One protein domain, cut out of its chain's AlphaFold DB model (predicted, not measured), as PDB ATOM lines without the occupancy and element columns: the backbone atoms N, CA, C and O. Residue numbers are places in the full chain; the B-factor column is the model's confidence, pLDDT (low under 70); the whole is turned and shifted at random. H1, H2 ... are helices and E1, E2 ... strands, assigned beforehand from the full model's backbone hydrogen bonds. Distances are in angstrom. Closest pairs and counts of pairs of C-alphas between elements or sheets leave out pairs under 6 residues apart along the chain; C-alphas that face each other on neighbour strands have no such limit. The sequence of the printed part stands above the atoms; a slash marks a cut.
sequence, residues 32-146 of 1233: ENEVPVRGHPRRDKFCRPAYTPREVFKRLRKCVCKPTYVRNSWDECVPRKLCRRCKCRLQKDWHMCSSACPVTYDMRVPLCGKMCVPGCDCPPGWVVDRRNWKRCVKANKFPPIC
ATOM      1  N   GLU A  32     -38.481 -51.521 -20.838       96.94
ATOM      2  CA  GLU A  32     -39.030 -52.262 -19.688       96.94
ATOM      3  C   GLU A  32     -40.014 -51.431 -18.839       96.94
ATOM      4  O   GLU A  32     -41.004 -51.953 -18.330       96.94
ATOM      5  N   ASN A  33     -39.788 -50.119 -18.715       97.94
ATOM      6  CA  ASN A  33     -40.631 -49.199 -17.944       97.94
ATOM      7  C   ASN A  33     -41.710 -48.479 -18.781       97.94
ATOM      8  O   ASN A  33     -42.348 -47.530 -18.315       97.94
ATOM      9  N   GLU A  34     -41.944 -48.950 -20.004       98.12
ATOM     10  CA  GLU A  34     -42.942 -48.454 -20.951       98.12
ATOM     11  C   GLU A  34     -44.025 -49.505 -21.249       98.12
ATOM     12  O   GLU A  34     -43.938 -50.668 -20.852       98.12
ATOM     13  N   VAL A  35     -45.076 -49.079 -21.947       97.25
ATOM     14  CA  VAL A  35     -46.110 -49.924 -22.552       97.25
ATOM     15  C   VAL A  35     -46.455 -49.417 -23.956       97.25
ATOM     16  O   VAL A  35     -46.489 -48.197 -24.171       97.25
ATOM     17  N   PRO A  36     -46.749 -50.316 -24.914       96.75
ATOM     18  CA  PRO A  36     -47.217 -49.925 -26.235       96.75
ATOM     19  C   PRO A  36     -48.615 -49.306 -26.150       96.75
ATOM     20  O   PRO A  36     -49.529 -49.833 -25.511       96.75
ATOM     21  N   VAL A  37     -48.793 -48.176 -26.825       95.50
ATOM     22  CA  VAL A  37     -50.078 -47.494 -26.957       95.50
ATOM     23  C   VAL A  37     -50.932 -48.242 -27.977       95.50
ATOM     24  O   VAL A  37     -50.584 -48.310 -29.155       95.50
ATOM     25  N   ARG A  38     -52.082 -48.769 -27.544       93.94
ATOM     26  CA  ARG A  38     -53.124 -49.243 -28.465       93.94
ATOM     27  C   ARG A  38     -53.812 -48.028 -29.102       93.94
ATOM     28  O   ARG A  38     -54.353 -47.190 -28.384       93.94
ATOM     29  N   GLY A  39     -53.787 -47.939 -30.432       91.25
ATOM     30  CA  GLY A  39     -54.382 -46.837 -31.195       91.25
ATOM     31  C   GLY A  39     -53.480 -45.601 -31.320       91.25
ATOM     32  O   GLY A  39     -52.270 -45.713 -31.513       91.25
ATOM     33  N   HIS A  40     -54.082 -44.411 -31.258       92.50
ATOM     34  CA  HIS A  40     -53.412 -43.135 -31.526       92.50
ATOM     35  C   HIS A  40     -52.231 -42.853 -30.571       92.50
ATOM     36  O   HIS A  40     -52.429 -42.886 -29.355       92.50
ATOM     37  N   PRO A  41     -51.028 -42.509 -31.083       95.81
ATOM     38  CA  PRO A  41     -49.863 -42.140 -30.274       95.81
ATOM     39  C   PRO A  41     -50.153 -41.059 -29.219       95.81
ATOM     40  O   PRO A  41     -50.786 -40.045 -29.508       95.81
ATOM     41  N   ARG A  42     -49.657 -41.249 -27.989       96.94
ATOM     42  CA  ARG A  42     -49.966 -40.386 -26.828       96.94
ATOM     43  C   ARG A  42     -48.748 -39.585 -26.360       96.94
ATOM     44  O   ARG A  42     -47.617 -39.888 -26.727       96.94
ATOM     45  N   ARG A  43     -48.983 -38.548 -25.545       96.81
ATOM     46  CA  ARG A  43     -47.928 -37.824 -24.811       96.81
ATOM     47  C   ARG A  43     -47.679 -38.463 -23.450       96.81
ATOM     48  O   ARG A  43     -48.622 -38.891 -22.785       96.81
ATOM     49  N   ASP A  44     -46.423 -38.442 -23.024       97.62
ATOM     50  CA  ASP A  44     -46.020 -38.867 -21.686       97.62
ATOM     51  C   ASP A  44     -46.239 -37.797 -20.616       97.62
ATOM     52  O   ASP A  44     -46.274 -36.593 -20.878       97.62
ATOM     53  N   LYS A  45     -46.332 -38.255 -19.365       97.19
ATOM     54  CA  LYS A  45     -46.269 -37.390 -18.184       97.19
ATOM     55  C   LYS A  45     -44.800 -37.193 -17.816       97.19
ATOM     56  O   LYS A  45     -44.147 -38.152 -17.416       97.19
ATOM     57  N   PHE A  46     -44.296 -35.970 -17.945       97.19
ATOM     58  CA  PHE A  46     -42.898 -35.651 -17.647       97.19
ATOM     59  C   PHE A  46     -42.659 -35.307 -16.172       97.19
ATOM     60  O   PHE A  46     -43.545 -34.784 -15.493       97.19
ATOM     61  N   CYS A  47     -41.440 -35.556 -15.690       96.56
ATOM     62  CA  CYS A  47     -40.996 -35.180 -14.346       96.56
ATOM     63  C   CYS A  47     -40.961 -33.667 -14.117       96.56
ATOM     64  O   CYS A  47     -41.433 -33.170 -13.091       96.56
ATOM     65  N   ARG A  48     -40.394 -32.931 -15.080       95.56
ATOM     66  CA  ARG A  48     -40.205 -31.477 -15.026       95.56
ATOM     67  C   ARG A  48     -40.718 -30.799 -16.311       95.56
ATOM     68  O   ARG A  48     -39.912 -30.244 -17.052       95.56
ATOM     69  N   PRO A  49     -42.045 -30.767 -16.568       94.31
ATOM     70  CA  PRO A  49     -42.618 -30.245 -17.821       94.31
ATOM     71  C   PRO A  49     -42.185 -28.823 -18.217       94.31
ATOM     72  O   PRO A  49     -42.185 -28.496 -19.396       94.31
ATOM     73  N   ALA A  50     -41.814 -27.981 -17.245       92.19
ATOM     74  CA  ALA A  50     -41.340 -26.614 -17.477       92.19
ATOM     75  C   ALA A  50     -39.856 -26.508 -17.900       92.19
ATOM     76  O   ALA A  50     -39.424 -25.434 -18.314       92.19
ATOM     77  N   TYR A  51     -39.076 -27.589 -17.776       92.06
ATOM     78  CA  TYR A  51     -37.632 -27.620 -18.067       92.06
ATOM     79  C   TYR A  51     -37.239 -28.672 -19.115       92.06
ATOM     80  O   TYR A  51     -36.201 -28.522 -19.757       92.06
ATOM     81  N   THR A  52     -38.078 -29.687 -19.345       91.56
ATOM     82  CA  THR A  52     -38.001 -30.543 -20.536       91.56
ATOM     83  C   THR A  52     -38.159 -29.687 -21.812       91.56
ATOM     84  O   THR A  52     -39.054 -28.838 -21.850       91.56
ATOM     85  N   PRO A  53     -37.348 -29.895 -22.873       89.19
ATOM     86  CA  PRO A  53     -37.514 -29.197 -24.151       89.19
ATOM     87  C   PRO A  53     -38.934 -29.347 -24.723       89.19
ATOM     88  O   PRO A  53     -39.545 -30.416 -24.617       89.19
ATOM     89  N   ARG A  54     -39.471 -28.287 -25.344       91.12
ATOM     90  CA  ARG A  54     -40.867 -28.247 -25.836       91.12
ATOM     91  C   ARG A  54     -41.130 -29.315 -26.899       91.12
ATOM     92  O   ARG A  54     -42.248 -29.808 -27.017       91.12
ATOM     93  N   GLU A  55     -40.092 -29.681 -27.630       91.50
ATOM     94  CA  GLU A  55     -40.044 -30.642 -28.725       91.50
ATOM     95  C   GLU A  55     -40.224 -32.057 -28.158       91.50
ATOM     96  O   GLU A  55     -41.144 -32.781 -28.540       91.50
ATOM     97  N   VAL A  56     -39.418 -32.400 -27.144       92.00
ATOM     98  CA  VAL A  56     -39.479 -33.669 -26.399       92.00
ATOM     99  C   VAL A  56     -40.805 -33.803 -25.641       92.00
ATOM    100  O   VAL A  56     -41.398 -34.882 -25.640       92.00
ATOM    101  N   PHE A  57     -41.298 -32.707 -25.052       94.12
ATOM    102  CA  PHE A  57     -42.565 -32.661 -24.315       94.12
ATOM    103  C   PHE A  57     -43.801 -32.827 -25.218       94.12
ATOM    104  O   PHE A  57     -44.760 -33.507 -24.848       94.12
ATOM    105  N   LYS A  58     -43.803 -32.222 -26.415       94.81
ATOM    106  CA  LYS A  58     -44.923 -32.324 -27.368       94.81
ATOM    107  C   LYS A  58     -44.944 -33.646 -28.145       94.81
ATOM    108  O   LYS A  58     -46.027 -34.007 -28.619       94.81
ATOM    109  N   ARG A  59     -43.799 -34.337 -28.273       95.81
ATOM    110  CA  ARG A  59     -43.609 -35.580 -29.047       95.81
ATOM    111  C   ARG A  59     -44.666 -36.634 -28.697       95.81
ATOM    112  O   ARG A  59     -44.720 -37.119 -27.566       95.81
ATOM    113  N   LEU A  60     -45.485 -37.000 -29.683       96.50
ATOM    114  CA  LEU A  60     -46.393 -38.145 -29.594       96.50
ATOM    115  C   LEU A  60     -45.599 -39.445 -29.752       96.50
ATOM    116  O   LEU A  60     -44.663 -39.505 -30.552       96.50
ATOM    117  N   ARG A  61     -45.948 -40.477 -28.983       96.62
ATOM    118  CA  ARG A  61     -45.162 -41.712 -28.868       96.62
ATOM    119  C   ARG A  61     -46.033 -42.955 -29.003       96.62
ATOM    120  O   ARG A  61     -47.166 -42.988 -28.522       96.62
ATOM    121  N   LYS A  62     -45.468 -43.989 -29.642       96.38
ATOM    122  CA  LYS A  62     -46.037 -45.348 -29.706       96.38
ATOM    123  C   LYS A  62     -45.807 -46.137 -28.408       96.38
ATOM    124  O   LYS A  62     -46.557 -47.065 -28.135       96.38
ATOM    125  N   CYS A  63     -44.820 -45.736 -27.605       97.75
ATOM    126  CA  CYS A  63     -44.519 -46.269 -26.279       97.75
ATOM    127  C   CYS A  63     -44.647 -45.146 -25.244       97.75
ATOM    128  O   CYS A  63     -44.094 -44.064 -25.444       97.75
ATOM    129  N   VAL A  64     -45.379 -45.385 -24.157       97.62
ATOM    130  CA  VAL A  64     -45.540 -44.434 -23.039       97.62
ATOM    131  C   VAL A  64     -45.129 -45.088 -21.732       97.62
ATOM    132  O   VAL A  64     -45.206 -46.307 -21.601       97.62
ATOM    133  N   CYS A  65     -44.710 -44.297 -20.749       98.44
ATOM    134  CA  CYS A  65     -44.306 -44.815 -19.449       98.44
ATOM    135  C   CYS A  65     -45.452 -45.577 -18.763       98.44
ATOM    136  O   CYS A  65     -46.612 -45.149 -18.790       98.44
ATOM    137  N   LYS A  66     -45.115 -46.687 -18.094       98.31
ATOM    138  CA  LYS A  66     -46.048 -47.481 -17.280       98.31
ATOM    139  C   LYS A  66     -46.798 -46.606 -16.257       98.31
ATOM    140  O   LYS A  66     -46.256 -45.605 -15.779       98.31
ATOM    141  N   PRO A  67     -48.016 -46.987 -15.827       96.31
ATOM    142  CA  PRO A  67     -48.636 -46.396 -14.645       96.31
ATOM    143  C   PRO A  67     -47.652 -46.369 -13.462       96.31
ATOM    144  O   PRO A  67     -46.903 -47.316 -13.243       96.31
ATOM    145  N   THR A  68     -47.644 -45.267 -12.705       97.56
ATOM    146  CA  THR A  68     -46.641 -44.898 -11.672       97.56
ATOM    147  C   THR A  68     -45.258 -44.429 -12.158       97.56
ATOM    148  O   THR A  68     -44.524 -43.848 -11.352       97.56
ATOM    149  N   TYR A  69     -44.932 -44.544 -13.446       98.44
ATOM    150  CA  TYR A  69     -43.727 -43.971 -14.053       98.44
ATOM    151  C   TYR A  69     -44.024 -42.618 -14.715       98.44
ATOM    152  O   TYR A  69     -45.177 -42.231 -14.923       98.44
ATOM    153  N   VAL A  70     -42.963 -41.860 -14.980       97.75
ATOM    154  CA  VAL A  70     -42.966 -40.550 -15.646       97.75
ATOM    155  C   VAL A  70     -41.682 -40.410 -16.459       97.75
ATOM    156  O   VAL A  70     -40.642 -40.922 -16.049       97.75
ATOM    157  N   ARG A  71     -41.730 -39.717 -17.596       97.81
ATOM    158  CA  ARG A  71     -40.544 -39.530 -18.438       97.81
ATOM    159  C   ARG A  71     -39.668 -38.405 -17.882       97.81
ATOM    160  O   ARG A  71     -40.181 -37.338 -17.533       97.81
ATOM    161  N   ASN A  72     -38.366 -38.623 -17.768       96.81
ATOM    162  CA  ASN A  72     -37.418 -37.566 -17.425       96.81
ATOM    163  C   ASN A  72     -36.949 -36.817 -18.686       96.81
ATOM    164  O   ASN A  72     -37.345 -37.114 -19.815       96.81
ATOM    165  N   SER A  73     -36.100 -35.817 -18.488       95.00
ATOM    166  CA  SER A  73     -35.570 -34.978 -19.568       95.00
ATOM    167  C   SER A  73     -34.487 -35.657 -20.427       95.00
ATOM    168  O   SER A  73     -34.018 -35.041 -21.380       95.00
ATOM    169  N   TRP A  74     -34.132 -36.915 -20.135       94.12
ATOM    170  CA  TRP A  74     -33.225 -37.774 -20.914       94.12
ATOM    171  C   TRP A  74     -33.958 -38.805 -21.780       94.12
ATOM    172  O   TRP A  74     -33.322 -39.666 -22.379       94.12
ATOM    173  N   ASP A  75     -35.287 -38.699 -21.872       94.25
ATOM    174  CA  ASP A  75     -36.163 -39.658 -22.557       94.25
ATOM    175  C   ASP A  75     -36.312 -41.018 -21.821       94.25
ATOM    176  O   ASP A  75     -36.906 -41.950 -22.354       94.25
ATOM    177  N   GLU A  76     -35.877 -41.135 -20.559       95.69
ATOM    178  CA  GLU A  76     -36.043 -42.347 -19.736       95.69
ATOM    179  C   GLU A  76     -37.379 -42.339 -18.967       95.69
ATOM    180  O   GLU A  76     -37.764 -41.324 -18.380       95.69
ATOM    181  N   CYS A  77     -38.066 -43.481 -18.871       97.94
ATOM    182  CA  CYS A  77     -39.219 -43.642 -17.977       97.94
ATOM    183  C   CYS A  77     -38.775 -44.025 -16.559       97.94
ATOM    184  O   CYS A  77     -38.437 -45.176 -16.293       97.94
ATOM    185  N   VAL A  78     -38.828 -43.067 -15.627       97.75
ATOM    186  CA  VAL A  78     -38.383 -43.227 -14.233       97.75
ATOM    187  C   VAL A  78     -39.565 -43.316 -13.249       97.75
ATOM    188  O   VAL A  78     -40.617 -42.709 -13.477       97.75
ATOM    189  N   PRO A  79     -39.433 -44.029 -12.112       98.00
ATOM    190  CA  PRO A  79     -40.484 -44.087 -11.098       98.00
ATOM    191  C   PRO A  79     -40.856 -42.698 -10.554       98.00
ATOM    192  O   PRO A  79     -40.002 -41.950 -10.064       98.00
ATOM    193  N   ARG A  80     -42.156 -42.369 -10.507       97.94
ATOM    194  CA  ARG A  80     -42.659 -41.071 -10.002       97.94
ATOM    195  C   ARG A  80     -42.284 -40.807  -8.535       97.94
ATOM    196  O   ARG A  80     -42.247 -39.652  -8.114       97.94
ATOM    197  N   LYS A  81     -41.960 -41.852  -7.758       97.69
ATOM    198  CA  LYS A  81     -41.388 -41.739  -6.401       97.69
ATOM    199  C   LYS A  81     -39.965 -41.155  -6.413       97.69
ATOM    200  O   LYS A  81     -39.684 -40.270  -5.611       97.69
ATOM    201  N   LEU A  82     -39.095 -41.590  -7.331       97.44
ATOM    202  CA  LEU A  82     -37.723 -41.074  -7.464       97.44
ATOM    203  C   LEU A  82     -37.722 -39.643  -8.010       97.44
ATOM    204  O   LEU A  82     -37.116 -38.758  -7.418       97.44
ATOM    205  N   CYS A  83     -38.533 -39.392  -9.035       97.31
ATOM    206  CA  CYS A  83     -38.817 -38.059  -9.564       97.31
ATOM    207  C   CYS A  83     -39.158 -37.024  -8.466       97.31
ATOM    208  O   CYS A  83     -38.627 -35.912  -8.433       97.31
ATOM    209  N   ARG A  84     -40.005 -37.411  -7.495       96.50
ATOM    210  CA  ARG A  84     -40.380 -36.566  -6.346       96.50
ATOM    211  C   ARG A  84     -39.210 -36.244  -5.406       96.50
ATOM    212  O   ARG A  84     -39.262 -35.187  -4.782       96.50
ATOM    213  N   ARG A  85     -38.144 -37.057  -5.336       96.69
ATOM    214  CA  ARG A  85     -36.931 -36.739  -4.548       96.69
ATOM    215  C   ARG A  85     -36.246 -35.464  -5.052       96.69
ATOM    216  O   ARG A  85     -35.672 -34.723  -4.260       96.69
ATOM    217  N   CYS A  86     -36.379 -35.147  -6.340       96.56
ATOM    218  CA  CYS A  86     -35.849 -33.909  -6.909       96.56
ATOM    219  C   CYS A  86     -36.749 -32.686  -6.698       96.56
ATOM    220  O   CYS A  86     -36.322 -31.591  -7.059       96.56
ATOM    221  N   LYS A  87     -37.956 -32.809  -6.103       92.69
ATOM    222  CA  LYS A  87     -38.943 -31.709  -6.013       92.69
ATOM    223  C   LYS A  87     -38.326 -30.416  -5.461       92.69
ATOM    224  O   LYS A  87     -38.525 -29.365  -6.070       92.69
ATOM    225  N   CYS A  88     -37.515 -30.519  -4.404       91.75
ATOM    226  CA  CYS A  88     -36.846 -29.406  -3.714       91.75
ATOM    227  C   CYS A  88     -35.718 -28.722  -4.520       91.75
ATOM    228  O   CYS A  88     -35.196 -27.696  -4.096       91.75
ATOM    229  N   ARG A  89     -35.325 -29.271  -5.676       93.69
ATOM    230  CA  ARG A  89     -34.369 -28.677  -6.623       93.69
ATOM    231  C   ARG A  89     -35.129 -28.358  -7.911       93.69
ATOM    232  O   ARG A  89     -35.196 -29.200  -8.800       93.69
ATOM    233  N   LEU A  90     -35.783 -27.192  -7.975       88.25
ATOM    234  CA  LEU A  90     -36.817 -26.869  -8.981       88.25
ATOM    235  C   LEU A  90     -36.431 -27.216 -10.428       88.25
ATOM    236  O   LEU A  90     -37.235 -27.817 -11.134       88.25
ATOM    237  N   GLN A  91     -35.205 -26.892 -10.836       95.31
ATOM    238  CA  GLN A  91     -34.702 -27.101 -12.199       95.31
ATOM    239  C   GLN A  91     -33.965 -28.429 -12.411       95.31
ATOM    240  O   GLN A  91     -33.504 -28.682 -13.521       95.31
ATOM    241  N   LYS A  92     -33.830 -29.265 -11.373       96.00
ATOM    242  CA  LYS A  92     -33.226 -30.595 -11.496       96.00
ATOM    243  C   LYS A  92     -34.287 -31.668 -11.679       96.00
ATOM    244  O   LYS A  92     -35.396 -31.587 -11.135       96.00
ATOM    245  N   ASP A  93     -33.907 -32.674 -12.444       96.44
ATOM    246  CA  ASP A  93     -34.724 -33.812 -12.841       96.44
ATOM    247  C   ASP A  93     -34.010 -35.118 -12.430       96.44
ATOM    248  O   ASP A  93     -32.802 -35.108 -12.183       96.44
ATOM    249  N   TRP A  94     -34.745 -36.220 -12.263       97.19
ATOM    250  CA  TRP A  94     -34.160 -37.487 -11.805       97.19
ATOM    251  C   TRP A  94     -33.599 -38.278 -12.986       97.19
ATOM    252  O   TRP A  94     -34.356 -38.698 -13.863       97.19
ATOM    253  N   HIS A  95     -32.295 -38.540 -12.969       95.62
ATOM    254  CA  HIS A  95     -31.584 -39.346 -13.959       95.62
ATOM    255  C   HIS A  95     -31.060 -40.618 -13.287       95.62
ATOM    256  O   HIS A  95     -30.502 -40.558 -12.185       95.62
ATOM    257  N   MET A  96     -31.232 -41.780 -13.922       94.38
ATOM    258  CA  MET A  96     -30.714 -43.032 -13.350       94.38
ATOM    259  C   MET A  96     -29.183 -43.113 -13.448       94.38
ATOM    260  O   MET A  96     -28.553 -43.731 -12.593       94.38
ATOM    261  N   CYS A  97     -28.588 -42.409 -14.417       93.25
ATOM    262  CA  CYS A  97     -27.157 -42.433 -14.712       93.25
ATOM    263  C   CYS A  97     -26.479 -41.049 -14.542       93.25
ATOM    264  O   CYS A  97     -25.761 -40.573 -15.422       93.25
ATOM    265  N   SER A  98     -26.723 -40.326 -13.439       91.44
ATOM    266  CA  SER A  98     -26.062 -39.025 -13.216       91.44
ATOM    267  C   SER A  98     -24.598 -39.225 -12.798       91.44
ATOM    268  O   SER A  98     -24.323 -39.751 -11.725       91.44
ATOM    269  N   SER A  99     -23.625 -38.842 -13.631       87.81
ATOM    270  CA  SER A  99     -22.206 -38.936 -13.240       87.81
ATOM    271  C   SER A  99     -21.929 -38.100 -11.978       87.81
ATOM    272  O   SER A  99     -22.479 -37.004 -11.810       87.81
ATOM    273  N   ALA A 100     -21.075 -38.616 -11.088       90.12
ATOM    274  CA  ALA A 100     -20.862 -38.064  -9.744       90.12
ATOM    275  C   ALA A 100     -20.337 -36.613  -9.731       90.12
ATOM    276  O   ALA A 100     -20.502 -35.904  -8.741       90.12
ATOM    277  N   CYS A 101     -19.731 -36.172 -10.833       92.81
ATOM    278  CA  CYS A 101     -19.160 -34.846 -11.007       92.81
ATOM    279  C   CYS A 101     -20.084 -34.055 -11.949       92.81
ATOM    280  O   CYS A 101     -20.075 -34.311 -13.158       92.81
ATOM    281  N   PRO A 102     -20.944 -33.154 -11.442       92.56
ATOM    282  CA  PRO A 102     -21.826 -32.371 -12.297       92.56
ATOM    283  C   PRO A 102     -21.028 -31.390 -13.163       92.56
ATOM    284  O   PRO A 102     -19.984 -30.887 -12.751       92.56
ATOM    285  N   VAL A 103     -21.553 -31.073 -14.347       94.62
ATOM    286  CA  VAL A 103     -21.031 -29.963 -15.154       94.62
ATOM    287  C   VAL A 103     -21.552 -28.659 -14.550       94.62
ATOM    288  O   VAL A 103     -22.764 -28.464 -14.455       94.62
ATOM    289  N   THR A 104     -20.639 -27.780 -14.145       96.38
ATOM    290  CA  THR A 104     -20.921 -26.460 -13.558       96.38
ATOM    291  C   THR A 104     -20.435 -25.384 -14.529       96.38
ATOM    292  O   THR A 104     -19.389 -25.568 -15.152       96.38
ATOM    293  N   TYR A 105     -21.171 -24.279 -14.689       96.00
ATOM    294  CA  TYR A 105     -20.679 -23.161 -15.511       96.00
ATOM    295  C   TYR A 105     -19.414 -22.541 -14.897       96.00
ATOM    296  O   TYR A 105     -19.229 -22.622 -13.681       96.00
ATOM    297  N   ASP A 106     -18.561 -21.907 -15.714       94.94
ATOM    298  CA  ASP A 106     -17.342 -21.222 -15.227       94.94
ATOM    299  C   ASP A 106     -16.411 -22.143 -14.393       94.94
ATOM    300  O   ASP A 106     -15.691 -21.741 -13.480       94.94
ATOM    301  N   MET A 107     -16.436 -23.438 -14.710       95.81
ATOM    302  CA  MET A 107     -15.509 -24.449 -14.206       95.81
ATOM    303  C   MET A 107     -15.083 -25.342 -15.371       95.81
ATOM    304  O   MET A 107     -15.873 -25.580 -16.288       95.81
ATOM    305  N   ARG A 108     -13.844 -25.851 -15.347       94.56
ATOM    306  CA  ARG A 108     -13.400 -26.857 -16.325       94.56
ATOM    307  C   ARG A 108     -14.250 -28.119 -16.171       94.56
ATOM    308  O   ARG A 108     -14.490 -28.549 -15.043       94.56
ATOM    309  N   VAL A 109     -14.702 -28.709 -17.282       92.94
ATOM    310  CA  VAL A 109     -15.528 -29.932 -17.248       92.94
ATOM    311  C   VAL A 109     -14.755 -31.056 -16.535       92.94
ATOM    312  O   VAL A 109     -13.698 -31.458 -17.026       92.94
ATOM    313  N   PRO A 110     -15.230 -31.568 -15.382       88.38
ATOM    314  CA  PRO A 110     -14.442 -32.482 -14.562       88.38
ATOM    315  C   PRO A 110     -14.320 -33.870 -15.205       88.38
ATOM    316  O   PRO A 110     -15.316 -34.474 -15.612       88.38
ATOM    317  N   LEU A 111     -13.097 -34.410 -15.229       86.38
ATOM    318  CA  LEU A 111     -12.798 -35.781 -15.656       86.38
ATOM    319  C   LEU A 111     -13.319 -36.791 -14.622       86.38
ATOM    320  O   LEU A 111     -12.595 -37.271 -13.754       86.38
ATOM    321  N   CYS A 112     -14.613 -37.093 -14.694       86.88
ATOM    322  CA  CYS A 112     -15.268 -37.958 -13.723       86.88
ATOM    323  C   CYS A 112     -15.006 -39.445 -14.005       86.88
ATOM    324  O   CYS A 112     -15.667 -40.042 -14.852       86.88
ATOM    325  N   GLY A 113     -14.085 -40.061 -13.258       82.06
ATOM    326  CA  GLY A 113     -13.826 -41.506 -13.342       82.06
ATOM    327  C   GLY A 113     -14.978 -42.388 -12.828       82.06
ATOM    328  O   GLY A 113     -15.097 -43.542 -13.229       82.06
ATOM    329  N   LYS A 114     -15.866 -41.859 -11.969       77.31
ATOM    330  CA  LYS A 114     -17.056 -42.582 -11.486       77.31
ATOM    331  C   LYS A 114     -18.197 -42.453 -12.495       77.31
ATOM    332  O   LYS A 114     -18.800 -41.388 -12.617       77.31
ATOM    333  N   MET A 115     -18.480 -43.558 -13.186       74.94
ATOM    334  CA  MET A 115     -19.299 -43.598 -14.403       74.94
ATOM    335  C   MET A 115     -20.724 -43.049 -14.199       74.94
ATOM    336  O   MET A 115     -21.093 -42.085 -14.865       74.94
ATOM    337  N   CYS A 116     -21.494 -43.588 -13.246       91.31
ATOM    338  CA  CYS A 116     -22.864 -43.143 -12.953       91.31
ATOM    339  C   CYS A 116     -23.257 -43.308 -11.477       91.31
ATOM    340  O   CYS A 116     -22.790 -44.214 -10.791       91.31
ATOM    341  N   VAL A 117     -24.167 -42.445 -11.013       93.62
ATOM    342  CA  VAL A 117     -24.848 -42.482  -9.711       93.62
ATOM    343  C   VAL A 117     -26.322 -42.081  -9.921       93.62
ATOM    344  O   VAL A 117     -26.578 -41.061 -10.564       93.62
ATOM    345  N   PRO A 118     -27.323 -42.808  -9.396       95.50
ATOM    346  CA  PRO A 118     -28.725 -42.386  -9.494       95.50
ATOM    347  C   PRO A 118     -28.983 -41.092  -8.703       95.50
ATOM    348  O   PRO A 118     -28.708 -41.037  -7.502       95.50
ATOM    349  N   GLY A 119     -29.515 -40.042  -9.340       96.06
ATOM    350  CA  GLY A 119     -29.570 -38.728  -8.694       96.06
ATOM    351  C   GLY A 119     -30.349 -37.626  -9.415       96.06
ATOM    352  O   GLY A 119     -30.958 -37.822 -10.463       96.06
ATOM    353  N   CYS A 120     -30.338 -36.438  -8.799       96.62
ATOM    354  CA  CYS A 120     -31.013 -35.234  -9.293       96.62
ATOM    355  C   CYS A 120     -30.033 -34.307 -10.016       96.62
ATOM    356  O   CYS A 120     -29.247 -33.609  -9.360       96.62
ATOM    357  N   ASP A 121     -30.143 -34.265 -11.338       96.19
ATOM    358  CA  ASP A 121     -29.178 -33.678 -12.268       96.19
ATOM    359  C   ASP A 121     -29.785 -32.506 -13.065       96.19
ATOM    360  O   ASP A 121     -31.004 -32.307 -13.055       96.19
ATOM    361  N   CYS A 122     -28.954 -31.697 -13.726       96.38
ATOM    362  CA  CYS A 122     -29.442 -30.654 -14.634       96.38
ATOM    363  C   CYS A 122     -29.822 -31.272 -15.994       96.38
ATOM    364  O   CYS A 122     -29.032 -32.046 -16.531       96.38
ATOM    365  N   PRO A 123     -31.006 -30.959 -16.559       95.44
ATOM    366  CA  PRO A 123     -31.470 -31.560 -17.810       95.44
ATOM    367  C   PRO A 123     -30.595 -31.154 -19.016       95.44
ATOM    368  O   PRO A 123     -29.920 -30.123 -18.953       95.44
ATOM    369  N   PRO A 124     -30.630 -31.906 -20.136       93.50
ATOM    370  CA  PRO A 124     -29.831 -31.630 -21.334       93.50
ATOM    371  C   PRO A 124     -29.819 -30.158 -21.770       93.50
ATOM    372  O   PRO A 124     -30.864 -29.519 -21.913       93.50
ATOM    373  N   GLY A 125     -28.619 -29.608 -21.976       93.50
ATOM    374  CA  GLY A 125     -28.407 -28.190 -22.301       93.50
ATOM    375  C   GLY A 125     -28.433 -27.224 -21.109       93.50
ATOM    376  O   GLY A 125     -28.364 -26.007 -21.310       93.50
ATOM    377  N   TRP A 126     -28.491 -27.733 -19.876       95.88
ATOM    378  CA  TRP A 126     -28.339 -26.958 -18.646       95.88
ATOM    379  C   TRP A 126     -27.156 -27.472 -17.819       95.88
ATOM    380  O   TRP A 126     -26.899 -28.670 -17.752       95.88
ATOM    381  N   VAL A 127     -26.470 -26.555 -17.143       96.19
ATOM    382  CA  VAL A 127     -25.354 -26.831 -16.225       96.19
ATOM    383  C   VAL A 127     -25.681 -26.318 -14.825       96.19
ATOM    384  O   VAL A 127     -26.584 -25.497 -14.644       96.19
ATOM    385  N   VAL A 128     -24.968 -26.815 -13.818       96.56
ATOM    386  CA  VAL A 128     -25.119 -26.373 -12.429       96.56
ATOM    387  C   VAL A 128     -24.648 -24.926 -12.280       96.56
ATOM    388  O   VAL A 128     -23.655 -24.508 -12.875       96.56
ATOM    389  N   ASP A 129     -25.379 -24.158 -11.475       96.81
ATOM    390  CA  ASP A 129     -24.999 -22.804 -11.080       96.81
ATOM    391  C   ASP A 129     -23.877 -22.859 -10.020       96.81
ATOM    392  O   ASP A 129     -24.072 -23.415  -8.936       96.81
ATOM    393  N   ARG A 130     -22.702 -22.288 -10.336       95.81
ATOM    394  CA  ARG A 130     -21.513 -22.229  -9.461       95.81
ATOM    395  C   ARG A 130     -21.792 -21.524  -8.127       95.81
ATOM    396  O   ARG A 130     -21.223 -21.912  -7.112       95.81
ATOM    397  N   ARG A 131     -22.673 -20.516  -8.114       96.31
ATOM    398  CA  ARG A 131     -23.073 -19.765  -6.908       96.31
ATOM    399  C   ARG A 131     -24.236 -20.432  -6.170       96.31
ATOM    400  O   ARG A 131     -24.385 -20.247  -4.968       96.31
ATOM    401  N   ASN A 132     -25.063 -21.216  -6.862       96.00
ATOM    402  CA  ASN A 132     -26.208 -21.913  -6.276       96.00
ATOM    403  C   ASN A 132     -26.357 -23.338  -6.824       96.00
ATOM    404  O   ASN A 132     -27.178 -23.603  -7.699       96.00
ATOM    405  N   TRP A 133     -25.641 -24.299  -6.238       93.31
ATOM    406  CA  TRP A 133     -25.605 -25.699  -6.690       93.31
ATOM    407  C   TRP A 133     -26.976 -26.407  -6.803       93.31
ATOM    408  O   TRP A 133     -27.086 -27.457  -7.450       93.31
ATOM    409  N   LYS A 134     -28.034 -25.867  -6.176       94.56
ATOM    410  CA  LYS A 134     -29.422 -26.363  -6.262       94.56
ATOM    411  C   LYS A 134     -30.121 -25.930  -7.563       94.56
ATOM    412  O   LYS A 134     -31.068 -26.599  -7.984       94.56
ATOM    413  N   ARG A 135     -29.651 -24.844  -8.183       95.94
ATOM    414  CA  ARG A 135     -30.128 -24.220  -9.428       95.94
ATOM    415  C   ARG A 135     -29.419 -24.820 -10.655       95.94
ATOM    416  O   ARG A 135     -28.342 -25.409 -10.541       95.94
ATOM    417  N   CYS A 136     -30.027 -24.657 -11.828       96.88
ATOM    418  CA  CYS A 136     -29.388 -24.899 -13.124       96.88
ATOM    419  C   CYS A 136     -29.519 -23.660 -14.015       96.88
ATOM    420  O   CYS A 136     -30.537 -22.961 -13.988       96.88
ATOM    421  N   VAL A 137     -28.526 -23.414 -14.860       95.88
ATOM    422  CA  VAL A 137     -28.524 -22.339 -15.859       95.88
ATOM    423  C   VAL A 137     -28.334 -22.918 -17.260       95.88
ATOM    424  O   VAL A 137     -27.757 -23.991 -17.418       95.88
ATOM    425  N   LYS A 138     -28.867 -22.250 -18.291       95.56
ATOM    426  CA  LYS A 138     -28.731 -22.715 -19.679       95.56
ATOM    427  C   LYS A 138     -27.265 -22.641 -20.103       95.56
ATOM    428  O   LYS A 138     -26.690 -21.553 -20.089       95.56
ATOM    429  N   ALA A 139     -26.708 -23.760 -20.561       95.56
ATOM    430  CA  ALA A 139     -25.303 -23.859 -20.952       95.56
ATOM    431  C   ALA A 139     -24.933 -22.897 -22.096       95.56
ATOM    432  O   ALA A 139     -23.821 -22.396 -22.141       95.56
ATOM    433  N   ASN A 140     -25.890 -22.558 -22.971       94.44
ATOM    434  CA  ASN A 140     -25.677 -21.591 -24.054       94.44
ATOM    435  C   ASN A 140     -25.483 -20.133 -23.578       94.44
ATOM    436  O   ASN A 140     -24.974 -19.318 -24.332       94.44
ATOM    437  N   LYS A 141     -25.917 -19.779 -22.355       96.00
ATOM    438  CA  LYS A 141     -25.643 -18.455 -21.755       96.00
ATOM    439  C   LYS A 141     -24.485 -18.501 -20.753       96.00
ATOM    440  O   LYS A 141     -23.830 -17.491 -20.530       96.00
ATOM    441  N   PHE A 142     -24.253 -19.662 -20.147       96.56
ATOM    442  CA  PHE A 142     -23.208 -19.883 -19.155       96.56
ATOM    443  C   PHE A 142     -22.533 -21.232 -19.441       96.56
ATOM    444  O   PHE A 142     -22.908 -22.240 -18.832       96.56
ATOM    445  N   PRO A 143     -21.604 -21.299 -20.410       95.88
ATOM    446  CA  PRO A 143     -20.894 -22.534 -20.707       95.88
ATOM    447  C   PRO A 143     -19.931 -22.910 -19.561       95.88
ATOM    448  O   PRO A 143     -19.494 -22.045 -18.791       95.88
ATOM    449  N   PRO A 144     -19.584 -24.199 -19.412       96.62
ATOM    450  CA  PRO A 144     -18.400 -24.592 -18.661       96.62
ATOM    451  C   PRO A 144     -17.136 -24.171 -19.426       96.62
ATOM    452  O   PRO A 144     -17.170 -23.956 -20.639       96.62
ATOM    453  N   ILE A 145     -16.005 -24.095 -18.729       96.62
ATOM    454  CA  ILE A 145     -14.715 -23.797 -19.356       96.62
ATOM    455  C   ILE A 145     -14.262 -25.042 -20.122       96.62
ATOM    456  O   ILE A 145     -14.116 -26.125 -19.544       96.62
ATOM    457  N   CYS A 146     -14.027 -24.882 -21.420       96.94
ATOM    458  CA  CYS A 146     -13.518 -25.935 -22.288       96.94
ATOM    459  C   CYS A 146     -12.013 -25.775 -22.564       96.94
ATOM    460  O   CYS A 146     -11.478 -24.675 -22.399       96.94
TER     461      CYS A 146
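This is residues 32 to 146 of the 1233 residues of the protein "TIL domain containing protein" of Rhipicephalus zambeziensis (UniProt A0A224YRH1). There is little regular structure: loops join four small two-stranded sheets, E1-E2, E3-E4, E5-E6 and E7-E8, in a row along an elongated body, with H2 packed on E3 and E5. The 115 printed residues hold E1 H1 E2 E3 E4 H2 E5 E6 E7 E8, mixed, with 40 residues in named elements and antiparallel sheets. The whole is compact, radius of gyration of the C-alphas 15.1 A, spanning 48 by 26 by 24 A.

Hairpin E5, residues 93 to 98, and E6, 117 to 121, has N 95 and O 119 within hydrogen-bond range, 2.9 A. The closest C-alphas of H2, residues 80 to 85, and E5 are Cys 83 and Trp 94, 5.2 A. Hairpin E3, 69 to 71, and E4, 77 to 79, pairs N 70 and O 78, 2.9 A. E1, 34 to 36, and E2, 63 to 65, pair N 35 and O 64, 2.8 A. Hairpin E7, 126 to 128, and E8, 136 to 138, pairs N 127 and O 137, 2.9 A. H1, 54 to 58, is apart from H2. O i to N i+4 pairs are within range throughout H1, and 1 of 2 in H2.

E5 and E6 each measure 10.1 A. E1 begins at C-alpha 34 (-42.942, -48.454, -20.951); E8 ends at C-alpha 138 (-28.731, -22.715, -19.679).

The printed part has no cut. Links E1 to H1 and E5 to E6 are long. No printed residue is under 70 in pLDDT.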